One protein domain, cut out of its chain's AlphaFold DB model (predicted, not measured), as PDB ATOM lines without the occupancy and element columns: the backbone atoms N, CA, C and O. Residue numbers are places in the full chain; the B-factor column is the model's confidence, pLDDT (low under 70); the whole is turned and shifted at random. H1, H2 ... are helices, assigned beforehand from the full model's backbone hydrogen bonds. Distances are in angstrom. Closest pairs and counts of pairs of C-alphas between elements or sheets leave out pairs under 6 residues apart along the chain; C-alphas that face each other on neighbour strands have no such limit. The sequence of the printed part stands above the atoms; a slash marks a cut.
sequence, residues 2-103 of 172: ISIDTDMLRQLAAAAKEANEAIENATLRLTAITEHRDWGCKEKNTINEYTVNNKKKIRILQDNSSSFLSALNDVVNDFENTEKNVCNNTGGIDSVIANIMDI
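AT A GLANCE: This is residues 2 to 103 of the 172 residues of an uncharacterized protein of [Eubacterium] siraeum (UniProt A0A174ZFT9). A long helical hairpin: H1 folds back through a loop onto the longer H2, side by side with part of it, and the far end of H2, residues 84 to 103, sticks out alone as a straight arm. The printed part has 102 residues, with two named helices in the order H1, H2 and no named strand: all helix. It is extended, a rod of 94 by 17 by 16 A with a radius of gyration of the C-alphas of 25.5 A.

IN THESE COORDINATES: H1 covers residues 6 to 32, 39.3 A from C-alpha 6 at (251.775, 241.665, 174.610) to C-alpha 32. H2 covers residues 44 to 103, 88.2 A long, and ends at C-alpha 103 at (253.152, 267.631, 203.329).

HOW THE PARTS SIT: H1 and H2 form a helical hairpin and touch, the closest C-alphas being those of Asn 20 and Ser 65, 5.7 A apart. Their lines stand at a shallow tilt of 23 degrees, opposite ways. H2 touches H1 with residues 51 to 79 alone. Every O i to N i+4 pair is within hydrogen-bond range in H1, and 55 of 56 in H2.

THE WHOLE: The C-alphas of Gly 40 and Ile 103, the two farthest apart, are 94.3 A apart. The printed part has no cut. The link from H1 to H2, 11 residues, is long, and its residues 38 to 43 stand free. The mean pLDDT of the printed part is 77.4; residues 2 to 7, 83 and 85 to 103 are under 70.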
ATOM      1  N   ILE A   2     258.656 251.516 176.376       38.75
ATOM      2  CA  ILE A   2     258.878 250.244 175.675       38.75
ATOM      3  C   ILE A   2     257.481 249.653 175.478       38.75
ATOM      4  O   ILE A   2     256.877 249.186 176.436       38.75
ATOM      5  N   SER A   3     256.929 249.786 174.272       41.50
ATOM      6  CA  SER A   3     255.663 249.157 173.895       41.50
ATOM      7  C   SER A   3     255.952 247.687 173.630       41.50
ATOM      8  O   SER A   3     256.305 247.314 172.514       41.50
ATOM      9  N   ILE A   4     255.912 246.868 174.675       53.28
ATOM     10  CA  ILE A   4     255.945 245.417 174.516       53.28
ATOM     11  C   ILE A   4     254.573 245.040 173.974       53.28
ATOM     12  O   ILE A   4     253.574 245.249 174.652       53.28
ATOM     13  N   ASP A   5     254.528 244.568 172.731       59.66
ATOM     14  CA  ASP A   5     253.294 244.128 172.087       59.66
ATOM     15  C   ASP A   5     252.881 242.767 172.673       59.66
ATOM     16  O   ASP A   5     253.148 241.692 172.128       59.66
ATOM     17  N   THR A   6     252.307 242.817 173.875       62.59
ATOM     18  CA  THR A   6     251.775 241.665 174.610       62.59
ATOM     19  C   THR A   6     250.658 240.968 173.835       62.59
ATOM     20  O   THR A   6     250.454 239.768 174.018       62.59
ATOM     21  N   ASP A   7     249.986 241.662 172.915       67.31
ATOM     22  CA  ASP A   7     248.971 241.071 172.045       67.31
ATOM     23  C   ASP A   7     249.598 240.187 170.960       67.31
ATOM     24  O   ASP A   7     249.099 239.087 170.710       67.31
ATOM     25  N   MET A   8     250.733 240.589 170.379       71.12
ATOM     26  CA  MET A   8     251.485 239.743 169.445       71.12
ATOM     27  C   MET A   8     252.027 238.474 170.128       71.12
ATOM     28  O   MET A   8     251.946 237.381 169.562       71.12
ATOM     29  N   LEU A   9     252.519 238.586 171.367       73.88
ATOM     30  CA  LEU A   9     252.963 237.430 172.165       73.88
ATOM     31  C   LEU A   9     251.812 236.462 172.471       73.88
ATOM     32  O   LEU A   9     251.978 235.248 172.348       73.88
ATOM     33  N   ARG A  10     250.626 236.982 172.813       73.44
ATOM     34  CA  ARG A  10     249.425 236.163 173.037       73.44
ATOM     35  C   ARG A  10     248.962 235.452 171.770       73.44
ATOM     36  O   ARG A  10     248.608 234.276 171.832       73.44
ATOM     37  N   GLN A  11     248.997 236.130 170.622       78.62
ATOM     38  CA  GLN A  11     248.676 235.517 169.328       78.62
ATOM     39  C   GLN A  11     249.656 234.392 168.977       78.62
ATOM     40  O   GLN A  11     249.230 233.317 168.554       78.62
ATOM     41  N   LEU A  12     250.956 234.601 169.211       81.38
ATOM     42  CA  LEU A  12     251.975 233.573 169.001       81.38
ATOM     43  C   LEU A  12     251.757 232.360 169.915       81.38
ATOM     44  O   LEU A  12     251.827 231.225 169.446       81.38
ATOM     45  N   ALA A  13     251.452 232.583 171.195       79.62
ATOM     46  CA  ALA A  13     251.160 231.506 172.140       79.62
ATOM     47  C   ALA A  13     249.907 230.706 171.739       79.62
ATOM     48  O   ALA A  13     249.912 229.477 171.809       79.62
ATOM     49  N   ALA A  14     248.856 231.381 171.257       78.38
ATOM     50  CA  ALA A  14     247.650 230.727 170.751       78.38
ATOM     51  C   ALA A  14     247.947 229.853 169.520       78.38
ATOM     52  O   ALA A  14     247.592 228.675 169.505       78.38
ATOM     53  N   ALA A  15     248.675 230.387 168.535       80.62
ATOM     54  CA  ALA A  15     249.070 229.634 167.347       80.62
ATOM     55  C   ALA A  15     249.973 228.434 167.689       80.62
ATOM     56  O   ALA A  15     249.797 227.341 167.148       80.62
ATOM     57  N   ALA A  16     250.916 228.605 168.623       80.62
ATOM     58  CA  ALA A  16     251.777 227.521 169.093       80.62
ATOM     59  C   ALA A  16     250.977 226.416 169.799       80.62
ATOM     60  O   ALA A  16     251.265 225.232 169.616       80.62
ATOM     61  N   LYS A  17     249.947 226.786 170.567       86.25
ATOM     62  CA  LYS A  17     249.044 225.830 171.211       86.25
ATOM     63  C   LYS A  17     248.258 225.016 170.182       86.25
ATOM     64  O   LYS A  17     248.262 223.791 170.264       86.25
ATOM     65  N   GLU A  18     247.644 225.673 169.201       85.00
ATOM     66  CA  GLU A  18     246.907 224.997 168.122       85.00
ATOM     67  C   GLU A  18     247.808 224.038 167.330       85.00
ATOM     68  O   GLU A  18     247.429 222.898 167.051       85.00
ATOM     69  N   ALA A  19     249.034 224.465 167.011       84.44
ATOM     70  CA  ALA A  19     250.015 223.616 166.343       84.44
ATOM     71  C   ALA A  19     250.384 222.390 167.193       84.44
ATOM     72  O   ALA A  19     250.461 221.275 166.669       84.44
ATOM     73  N   ASN A  20     250.563 222.571 168.504       84.69
ATOM     74  CA  ASN A  20     250.863 221.478 169.420       84.69
ATOM     75  C   ASN A  20     249.722 220.452 169.491       84.69
ATOM     76  O   ASN A  20     249.975 219.250 169.414       84.69
ATOM     77  N   GLU A  21     248.472 220.911 169.564       87.56
ATOM     78  CA  GLU A  21     247.284 220.047 169.544       87.56
ATOM     79  C   GLU A  21     247.163 219.272 168.219       87.56
ATOM     80  O   GLU A  21     246.851 218.075 168.204       87.56
ATOM     81  N   ALA A  22     247.465 219.918 167.087       85.88
ATOM     82  CA  ALA A  22     247.489 219.259 165.784       85.88
ATOM     83  C   ALA A  22     248.577 218.171 165.703       85.88
ATOM     84  O   ALA A  22     248.323 217.080 165.177       85.88
ATOM     85  N   ILE A  23     249.770 218.436 166.249       86.00
ATOM     86  CA  ILE A  23     250.872 217.465 166.324       86.00
ATOM     87  C   ILE A  23     250.494 216.289 167.229       86.00
ATOM     88  O   ILE A  23     250.723 215.140 166.854       86.00
ATOM     89  N   GLU A  24     249.855 216.540 168.370       89.69
ATOM     90  CA  GLU A  24     249.365 215.485 169.259       89.69
ATOM     91  C   GLU A  24     248.339 214.582 168.551       89.69
ATOM     92  O   GLU A  24     248.460 213.352 168.574       89.69
ATOM     93  N   ASN A  25     247.384 215.172 167.821       89.31
ATOM     94  CA  ASN A  25     246.421 214.421 167.012       89.31
ATOM     95  C   ASN A  25     247.116 213.565 165.938       89.31
ATOM     96  O   ASN A  25     246.782 212.389 165.752       89.31
ATOM     97  N   ALA A  26     248.117 214.129 165.255       84.25
ATOM     98  CA  ALA A  26     248.910 213.409 164.265       84.25
ATOM     99  C   ALA A  26     249.688 212.241 164.894       84.25
ATOM    100  O   ALA A  26     249.683 211.141 164.332       84.25
ATOM    101  N   THR A  27     250.291 212.427 166.074       87.81
ATOM    102  CA  THR A  27     250.976 211.347 166.800       87.81
ATOM    103  C   THR A  27     250.024 210.212 167.150       87.81
ATOM    104  O   THR A  27     250.382 209.045 166.956       87.81
ATOM    105  N   LEU A  28     248.815 210.522 167.628       88.19
ATOM    106  CA  LEU A  28     247.802 209.514 167.952       88.19
ATOM    107  C   LEU A  28     247.452 208.671 166.721       88.19
ATOM    108  O   LEU A  28     247.522 207.440 166.768       88.19
ATOM    109  N   ARG A  29     247.155 209.329 165.593       86.75
ATOM    110  CA  ARG A  29     246.830 208.653 164.327       86.75
ATOM    111  C   ARG A  29     247.981 207.792 163.823       86.75
ATOM    112  O   ARG A  29     247.766 206.648 163.439       86.75
ATOM    113  N   LEU A  30     249.202 208.320 163.837       89.69
ATOM    114  CA  LEU A  30     250.366 207.609 163.319       89.69
ATOM    115  C   LEU A  30     250.761 206.428 164.211       89.69
ATOM    116  O   LEU A  30     251.168 205.379 163.716       89.69
ATOM    117  N   THR A  31     250.623 206.572 165.529       86.25
ATOM    118  CA  THR A  31     250.925 205.500 166.485       86.25
ATOM    119  C   THR A  31     249.954 204.328 166.344       86.25
ATOM    120  O   THR A  31     250.386 203.183 166.503       86.25
ATOM    121  N   ALA A  32     248.699 204.600 165.969       90.12
ATOM    122  CA  ALA A  32     247.675 203.589 165.711       90.12
ATOM    123  C   ALA A  32     247.952 202.712 164.473       90.12
ATOM    124  O   ALA A  32     247.432 201.603 164.395       90.12
ATOM    125  N   ILE A  33     248.785 203.162 163.524       88.38
ATOM    126  CA  ILE A  33     249.159 202.360 162.347       88.38
ATOM    127  C   ILE A  33     250.020 201.179 162.795       88.38
ATOM    128  O   ILE A  33     251.096 201.375 163.353       88.38
ATOM    129  N   THR A  34     249.594 199.944 162.560       88.00
ATOM    130  CA  THR A  34     250.371 198.746 162.910       88.00
ATOM    131  C   THR A  34     251.328 198.345 161.793       88.00
ATOM    132  O   THR A  34     251.081 198.626 160.628       88.00
ATOM    133  N   GLU A  35     252.409 197.648 162.134       86.38
ATOM    134  CA  GLU A  35     253.203 196.955 161.117       86.38
ATOM    135  C   GLU A  35     252.401 195.785 160.539       86.38
ATOM    136  O   GLU A  35     251.781 195.018 161.279       86.38
ATOM    137  N   HIS A  36     252.446 195.626 159.222       86.44
ATOM    138  CA  HIS A  36     251.674 194.626 158.501       86.44
ATOM    139  C   HIS A  36     252.530 193.394 158.216       86.44
ATOM    140  O   HIS A  36     253.570 193.474 157.557       86.44
ATOM    141  N   ARG A  37     252.128 192.234 158.743       84.50
ATOM    142  CA  ARG A  37     252.899 190.978 158.630       84.50
ATOM    143  C   ARG A  37     252.337 190.042 157.570       84.50
ATOM    144  O   ARG A  37     253.104 189.340 156.915       84.50
ATOM    145  N   ASP A  38     251.029 190.098 157.419       87.94
ATOM    146  CA  ASP A  38     250.129 189.336 156.561       87.94
ATOM    147  C   ASP A  38     250.089 189.834 155.110       87.94
ATOM    148  O   ASP A  38     249.648 189.112 154.222       87.94
ATOM    149  N   TRP A  39     250.598 191.037 154.839       88.75
ATOM    150  CA  TRP A  39     250.625 191.567 153.479       88.75
ATOM    151  C   TRP A  39     251.510 190.727 152.551       88.75
ATOM    152  O   TRP A  39     252.676 190.453 152.846       88.75
ATOM    153  N   GLY A  40     250.954 190.350 151.400       89.69
ATOM    154  CA  GLY A  40     251.639 189.576 150.361       89.69
ATOM    155  C   GLY A  40     252.424 190.414 149.344       89.69
ATOM    156  O   GLY A  40     252.950 189.857 148.383       89.69
ATOM    157  N   CYS A  41     252.495 191.740 149.504       87.88
ATOM    158  CA  CYS A  41     253.180 192.626 148.561       87.88
ATOM    159  C   CYS A  41     254.697 192.706 148.813       87.88
ATOM    160  O   CYS A  41     255.177 192.558 149.942       87.88
ATOM    161  N   LYS A  42     255.466 192.983 147.750       89.19
ATOM    162  CA  LYS A  42     256.936 193.101 147.818       89.19
ATOM    163  C   LYS A  42     257.387 194.334 148.615       89.19
ATOM    164  O   LYS A  42     258.465 194.325 149.200       89.19
ATOM    165  N   GLU A  43     256.552 195.368 148.681       89.50
ATOM    166  CA  GLU A  43     256.812 196.640 149.362       89.50
ATOM    167  C   GLU A  43     256.584 196.587 150.881       89.50
ATOM    168  O   GLU A  43     256.948 197.531 151.580       89.50
ATOM    169  N   LYS A  44     256.012 195.499 151.418       91.25
ATOM    170  CA  LYS A  44     255.630 195.373 152.838       91.25
ATOM    171  C   LYS A  44     256.723 195.814 153.807       91.25
ATOM    172  O   LYS A  44     256.469 196.588 154.727       91.25
ATOM    173  N   ASN A  45     257.941 195.318 153.605       89.94
ATOM    174  CA  ASN A  45     259.055 195.605 154.507       89.94
ATOM    175  C   ASN A  45     259.407 197.097 154.490       89.94
ATOM    176  O   ASN A  45     259.605 197.687 155.548       89.94
ATOM    177  N   THR A  46     259.397 197.715 153.308       91.44
ATOM    178  CA  THR A  46     259.633 199.151 153.131       91.44
ATOM    179  C   THR A  46     258.527 199.986 153.780       91.44
ATOM    180  O   THR A  46     258.818 200.965 154.463       91.44
ATOM    181  N   ILE A  47     257.258 199.587 153.642       87.31
ATOM    182  CA  ILE A  47     256.132 200.292 154.275       87.31
ATOM    183  C   ILE A  47     256.212 200.199 155.806       87.31
ATOM    184  O   ILE A  47     256.020 201.203 156.499       87.31
ATOM    185  N   ASN A  48     256.544 199.027 156.352       90.44
ATOM    186  CA  ASN A  48     256.731 198.852 157.795       90.44
ATOM    187  C   ASN A  48     257.919 199.665 158.316       90.44
ATOM    188  O   ASN A  48     257.809 200.321 159.351       90.44
ATOM    189  N   GLU A  49     259.029 199.691 157.578       92.38
ATOM    190  CA  GLU A  49     260.186 200.512 157.919       92.38
ATOM    191  C   GLU A  49     259.820 202.002 157.963       92.38
ATOM    192  O   GLU A  49     260.117 202.686 158.948       92.38
ATOM    193  N   TYR A  50     259.105 202.508 156.951       89.19
ATOM    194  CA  TYR A  50     258.613 203.884 156.965       89.19
ATOM    195  C   TYR A  50     257.630 204.144 158.101       89.19
ATOM    196  O   TYR A  50     257.709 205.193 158.733       89.19
ATOM    197  N   THR A  51     256.757 203.193 158.423       88.50
ATOM    198  CA  THR A  51     255.826 203.308 159.553       88.50
ATOM    199  C   THR A  51     256.586 203.479 160.867       88.50
ATOM    200  O   THR A  51     256.334 204.426 161.615       88.50
ATOM    201  N   VAL A  52     257.577 202.624 161.134       88.12
ATOM    202  CA  VAL A  52     258.415 202.706 162.339       88.12
ATOM    203  C   VAL A  52     259.219 204.008 162.372       88.12
ATOM    204  O   VAL A  52     259.275 204.679 163.406       88.12
ATOM    205  N   ASN A  53     259.825 204.401 161.251       89.06
ATOM    206  CA  ASN A  53     260.628 205.620 161.172       89.06
ATOM    207  C   ASN A  53     259.778 206.886 161.333       89.06
ATOM    208  O   ASN A  53     260.175 207.799 162.058       89.06
ATOM    209  N   ASN A  54     258.590 206.935 160.734       86.56
ATOM    210  CA  ASN A  54     257.675 208.064 160.879       86.56
ATOM    211  C   ASN A  54     257.155 208.164 162.320       86.56
ATOM    212  O   ASN A  54     257.123 209.262 162.871       86.56
ATOM    213  N   LYS A  55     256.856 207.032 162.982       88.00
ATOM    214  CA  LYS A  55     256.518 207.007 164.419       88.00
ATOM    215  C   LYS A  55     257.623 207.586 165.301       88.00
ATOM    216  O   LYS A  55     257.329 208.281 166.267       88.00
ATOM    217  N   LYS A  56     258.894 207.322 164.989       87.94
ATOM    218  CA  LYS A  56     260.020 207.931 165.718       87.94
ATOM    219  C   LYS A  56     260.082 209.441 165.483       87.94
ATOM    220  O   LYS A  56     260.196 210.195 166.440       87.94
ATOM    221  N   LYS A  57     259.966 209.877 164.226       88.19
ATOM    222  CA  LYS A  57     260.024 211.300 163.856       88.19
ATOM    223  C   LYS A  57     258.895 212.121 164.485       88.19
ATOM    224  O   LYS A  57     259.170 213.200 164.995       88.19
ATOM    225  N   ILE A  58     257.657 211.613 164.489       88.00
ATOM    226  CA  ILE A  58     256.525 212.364 165.052       88.00
ATOM    227  C   ILE A  58     256.643 212.532 166.572       88.00
ATOM    228  O   ILE A  58     256.279 213.582 167.084       88.00
ATOM    229  N   ARG A  59     257.217 211.552 167.287       84.25
ATOM    230  CA  ARG A  59     257.478 211.679 168.732       84.25
ATOM    231  C   ARG A  59     258.470 212.796 169.026       84.25
ATOM    232  O   ARG A  59     258.183 213.646 169.853       84.25
ATOM    233  N   ILE A  60     259.576 212.852 168.281       85.81
ATOM    234  CA  ILE A  60     260.561 213.940 168.413       85.81
ATOM    235  C   ILE A  60     259.900 215.299 168.141       85.81
ATOM    236  O   ILE A  60     260.150 216.266 168.855       85.81
ATOM    237  N   LEU A  61     259.036 215.377 167.123       82.75
ATOM    238  CA  LEU A  61     258.307 216.607 166.818       82.75
ATOM    239  C   LEU A  61     257.344 217.004 167.947       82.75
ATOM    240  O   LEU A  61     257.278 218.180 168.295       82.75
ATOM    241  N   GLN A  62     256.634 216.040 168.536       87.19
ATOM    242  CA  GLN A  62     255.750 216.266 169.679       87.19
ATOM    243  C   GLN A  62     256.517 216.756 170.913       87.19
ATOM    244  O   GLN A  62     256.080 217.717 171.549       87.19
ATOM    245  N   ASP A  63     257.659 216.142 171.226       82.25
ATOM    246  CA  ASP A  63     258.506 216.535 172.357       82.25
ATOM    247  C   ASP A  63     259.007 217.977 172.181       82.25
ATOM    248  O   ASP A  63     258.880 218.809 173.083       82.25
ATOM    249  N   ASN A  64     259.500 218.306 170.982       81.44
ATOM    250  CA  ASN A  64     259.967 219.653 170.652       81.44
ATOM    251  C   ASN A  64     258.835 220.686 170.710       81.44
ATOM    252  O   ASN A  64     259.019 221.763 171.275       81.44
ATOM    253  N   SER A  65     257.666 220.359 170.154       80.06
ATOM    254  CA  SER A  65     256.491 221.235 170.160       80.06
ATOM    255  C   SER A  65     256.001 221.518 171.581       80.06
ATOM    256  O   SER A  65     255.750 222.671 171.933       80.06
ATOM    257  N   SER A  66     255.949 220.488 172.429       85.75
ATOM    258  CA  SER A  66     255.520 220.625 173.826       85.75
ATOM    259  C   SER A  66     256.502 221.482 174.628       85.75
ATOM    260  O   SER A  66     256.089 222.355 175.391       85.75
ATOM    261  N   SER A  67     257.807 221.278 174.417       86.19
ATOM    262  CA  SER A  67     258.867 222.082 175.035       86.19
ATOM    263  C   SER A  67     258.791 223.553 174.612       86.19
ATOM    264  O   SER A  67     258.817 224.449 175.458       86.19
ATOM    265  N   PHE A  68     258.612 223.814 173.314       84.69
ATOM    266  CA  PHE A  68     258.467 225.168 172.783       84.69
ATOM    267  C   PHE A  68     257.232 225.883 173.343       84.69
ATOM    268  O   PHE A  68     257.335 227.026 173.787       84.69
ATOM    269  N   LEU A  69     256.082 225.203 173.379       84.06
ATOM    270  CA  LEU A  69     254.859 225.752 173.961       84.06
ATOM    271  C   LEU A  69     255.037 226.082 175.450       84.06
ATOM    272  O   LEU A  69     254.572 227.126 175.900       84.06
ATOM    273  N   SER A  70     255.732 225.229 176.210       86.19
ATOM    274  CA  SER A  70     256.048 225.502 177.617       86.19
ATOM    275  C   SER A  70     256.881 226.775 177.764       86.19
ATOM    276  O   SER A  70     256.488 227.671 178.502       86.19
ATOM    277  N   ALA A  71     257.977 226.893 177.008       82.25
ATOM    278  CA  ALA A  71     258.850 228.064 177.061       82.25
ATOM    279  C   ALA A  71     258.120 229.359 176.662       82.25
ATOM    280  O   ALA A  71     258.331 230.404 177.273       82.25
ATOM    281  N   LEU A  72     257.232 229.298 175.663       84.19
ATOM    282  CA  LEU A  72     256.399 230.442 175.291       84.19
ATOM    283  C   LEU A  72     255.447 230.854 176.415       84.19
ATOM    284  O   LEU A  72     255.311 232.046 176.683       84.19
ATOM    285  N   ASN A  73     254.804 229.893 177.082       84.00
ATOM    286  CA  ASN A  73     253.923 230.193 178.210       84.00
ATOM    287  C   ASN A  73     254.690 230.816 179.382       84.00
ATOM    288  O   ASN A  73     254.187 231.757 179.991       84.00
ATOM    289  N   ASP A  74     255.909 230.350 179.662       85.62
ATOM    290  CA  ASP A  74     256.770 230.940 180.693       85.62
ATOM    291  C   ASP A  74     257.088 232.408 180.370       85.62
ATOM    292  O   ASP A  74     256.900 233.282 181.214       85.62
ATOM    293  N   VAL A  75     257.453 232.707 179.118       82.69
ATOM    294  CA  VAL A  75     257.716 234.083 178.662       82.69
ATOM    295  C   VAL A  75     256.473 234.969 178.777       82.69
ATOM    296  O   VAL A  75     256.569 236.102 179.251       82.69
ATOM    297  N   VAL A  76     255.301 234.475 178.365       80.94
ATOM    298  CA  VAL A  76     254.038 235.222 178.500       80.94
ATOM    299  C   VAL A  76     253.746 235.523 179.972       80.94
ATOM    300  O   VAL A  76     253.448 236.667 180.310       80.94
ATOM    301  N   ASN A  77     253.901 234.535 180.856       81.94
ATOM    302  CA  ASN A  77     253.693 234.707 182.294       81.94
ATOM    303  C   ASN A  77     254.677 235.718 182.904       81.94
ATOM    304  O   ASN A  77     254.270 236.568 183.700       81.94
ATOM    305  N   ASP A  78     255.954 235.663 182.525       81.19
ATOM    306  CA  ASP A  78     256.979 236.601 182.989       81.19
ATOM    307  C   ASP A  78     256.664 238.037 182.565       81.19
ATOM    308  O   ASP A  78     256.794 238.967 183.372       81.19
ATOM    309  N   PHE A  79     256.190 238.233 181.330       77.75
ATOM    310  CA  PHE A  79     255.751 239.546 180.864       77.75
ATOM    311  C   PHE A  79     254.534 240.054 181.633       77.75
ATOM    312  O   PHE A  79     254.566 241.186 182.114       77.75
ATOM    313  N   GLU A  80     253.500 239.233 181.823       76.44
ATOM    314  CA  GLU A  80     252.302 239.637 182.571       76.44
ATOM    315  C   GLU A  80     252.611 239.970 184.039       76.44
ATOM    316  O   GLU A  80     252.058 240.917 184.606       76.44
ATOM    317  N   ASN A  81     253.517 239.220 184.669       77.44
ATOM    318  CA  ASN A  81     253.964 239.498 186.032       77.44
ATOM    319  C   ASN A  81     254.804 240.778 186.105       77.44
ATOM    320  O   ASN A  81     254.626 241.585 187.021       77.44
ATOM    321  N   THR A  82     255.687 240.997 185.130       74.94
ATOM    322  CA  THR A  82     256.490 242.222 185.037       74.94
ATOM    323  C   THR A  82     255.603 243.447 184.825       74.94
ATOM    324  O   THR A  82     255.784 244.449 185.514       74.94
ATOM    325  N   GLU A  83     254.608 243.362 183.938       67.19
ATOM    326  CA  GLU A  83     253.636 244.430 183.688       67.19
ATOM    327  C   GLU A  83     252.887 244.805 184.973       67.19
ATOM    328  O   GLU A  83     252.888 245.970 185.374       67.19
ATOM    329  N   LYS A  84     252.344 243.813 185.694       70.75
ATOM    330  CA  LYS A  84     251.672 244.035 186.988       70.75
ATOM    331  C   LYS A  84     252.590 244.701 188.013       70.75
ATOM    332  O   LYS A  84     252.172 245.641 188.689       70.75
ATOM    333  N   ASN A  85     253.834 244.239 188.130       69.25
ATOM    334  CA  ASN A  85     254.800 244.789 189.081       69.25
ATOM    335  C   ASN A  85     255.154 246.248 188.763       69.25
ATOM    336  O   ASN A  85     255.207 247.076 189.672       69.25
ATOM    337  N   VAL A  86     255.349 246.581 187.483       64.19
ATOM    338  CA  VAL A  86     255.603 247.959 187.046       64.19
ATOM    339  C   VAL A  86     254.389 248.844 187.323       64.19
ATOM    340  O   VAL A  86     254.546 249.893 187.942       64.19
ATOM    341  N   CYS A  87     253.178 248.415 186.955       64.19
ATOM    342  CA  CYS A  87     251.953 249.178 187.208       64.19
ATOM    343  C   CYS A  87     251.723 249.447 188.702       64.19
ATOM    344  O   CYS A  87     251.410 250.578 189.077       64.19
ATOM    345  N   ASN A  88     251.929 248.446 189.563       63.06
ATOM    346  CA  ASN A  88     251.803 248.605 191.013       63.06
ATOM    347  C   ASN A  88     252.846 249.580 191.579       63.06
ATOM    348  O   ASN A  88     252.521 250.411 192.426       63.06
ATOM    349  N   ASN A  89     254.090 249.511 191.099       59.31
ATOM    350  CA  ASN A  89     255.161 250.381 191.574       59.31
ATOM    351  C   ASN A  89     254.980 251.831 191.087       59.31
ATOM    352  O   ASN A  89     255.136 252.766 191.864       59.31
ATOM    353  N   THR A  90     254.582 252.043 189.828       53.69
ATOM    354  CA  THR A  90     254.337 253.389 189.283       53.69
ATOM    355  C   THR A  90     253.080 254.034 189.870       53.69
ATOM    356  O   THR A  90     253.133 255.200 190.251       53.69
ATOM    357  N   GLY A  91     251.992 253.277 190.059       51.69
ATOM    358  CA  GLY A  91     250.807 253.765 190.779       51.69
ATOM    359  C   GLY A  91     251.089 254.093 192.253       51.69
ATOM    360  O   GLY A  91     250.480 254.999 192.820       51.69
ATOM    361  N   GLY A  92     252.062 253.408 192.864       50.28
ATOM    362  CA  GLY A  92     252.579 253.738 194.192       50.28
ATOM    363  C   GLY A  92     253.362 255.055 194.225       50.28
ATOM    364  O   GLY A  92     253.194 255.834 195.164       50.28
ATOM    365  N   ILE A  93     254.159 255.352 193.192       54.06
ATOM    366  CA  ILE A  93     254.961 256.585 193.103       54.06
ATOM    367  C   ILE A  93     254.068 257.833 193.064       54.06
ATOM    368  O   ILE A  93     254.353 258.786 193.787       54.06
ATOM    369  N   ASP A  94     252.964 257.824 192.311       51.25
ATOM    370  CA  ASP A  94     252.031 258.964 192.276       51.25
ATOM    371  C   ASP A  94     251.393 259.236 193.647       51.25
ATOM    372  O   ASP A  94     251.213 260.391 194.030       51.25
ATOM    373  N   SER A  95     251.126 258.188 194.436       53.28
ATOM    374  CA  SER A  95     250.614 258.327 195.807       53.28
ATOM    375  C   SER A  95     251.658 258.898 196.778       53.28
ATOM    376  O   SER A  95     251.329 259.704 197.649       53.28
ATOM    377  N   VAL A  96     252.935 258.542 196.598       55.06
ATOM    378  CA  VAL A  96     254.055 259.095 197.374       55.06
ATOM    379  C   VAL A  96     254.289 260.558 196.992       55.06
ATOM    380  O   VAL A  96     254.467 261.397 197.872       55.06
ATOM    381  N   ILE A  97     254.223 260.890 195.701       54.22
ATOM    382  CA  ILE A  97     254.321 262.268 195.199       54.22
ATOM    383  C   ILE A  97     253.141 263.117 195.698       54.22
ATOM    384  O   ILE A  97     253.354 264.256 196.119       54.22
ATOM    385  N   ALA A  98     251.921 262.572 195.708       57.41
ATOM    386  CA  ALA A  98     250.746 263.232 196.275       57.41
ATOM    387  C   ALA A  98     250.922 263.502 197.780       57.41
ATOM    388  O   ALA A  98     250.749 264.640 198.214       57.41
ATOM    389  N   ASN A  99     251.378 262.510 198.552       54.34
ATOM    390  CA  ASN A  99     251.663 262.679 199.980       54.34
ATOM    391  C   ASN A  99     252.766 263.720 200.241       54.34
ATOM    392  O   ASN A  99     252.627 264.545 201.140       54.34
ATOM    393  N   ILE A 100     253.844 263.738 199.449       53.97
ATOM    394  CA  ILE A 100     254.903 264.759 199.552       53.97
ATOM    395  C   ILE A 100     254.353 266.152 199.220       53.97
ATOM    396  O   ILE A 100     254.696 267.123 199.895       53.97
ATOM    397  N   MET A 101     253.484 266.273 198.211       53.94
ATOM    398  CA  MET A 101     252.835 267.542 197.869       53.94
ATOM    399  C   MET A 101     251.869 268.033 198.954       53.94
ATOM    400  O   MET A 101     251.804 269.240 199.191       53.94
ATOM    401  N   ASP A 102     251.154 267.137 199.631       49.62
ATOM    402  CA  ASP A 102     250.273 267.492 200.748       49.62
ATOM    403  C   ASP A 102     251.070 267.899 202.000       49.62
ATOM    404  O   ASP A 102     250.733 268.893 202.646       49.62
ATOM    405  N   ILE A 103     252.197 267.232 202.278       47.22
ATOM    406  CA  ILE A 103     253.152 267.631 203.329       47.22
ATOM    407  C   ILE A 103     253.785 268.996 203.008       47.22
ATOM    408  O   ILE A 103     253.906 269.850 203.883       47.22
TER     409      ILE A 103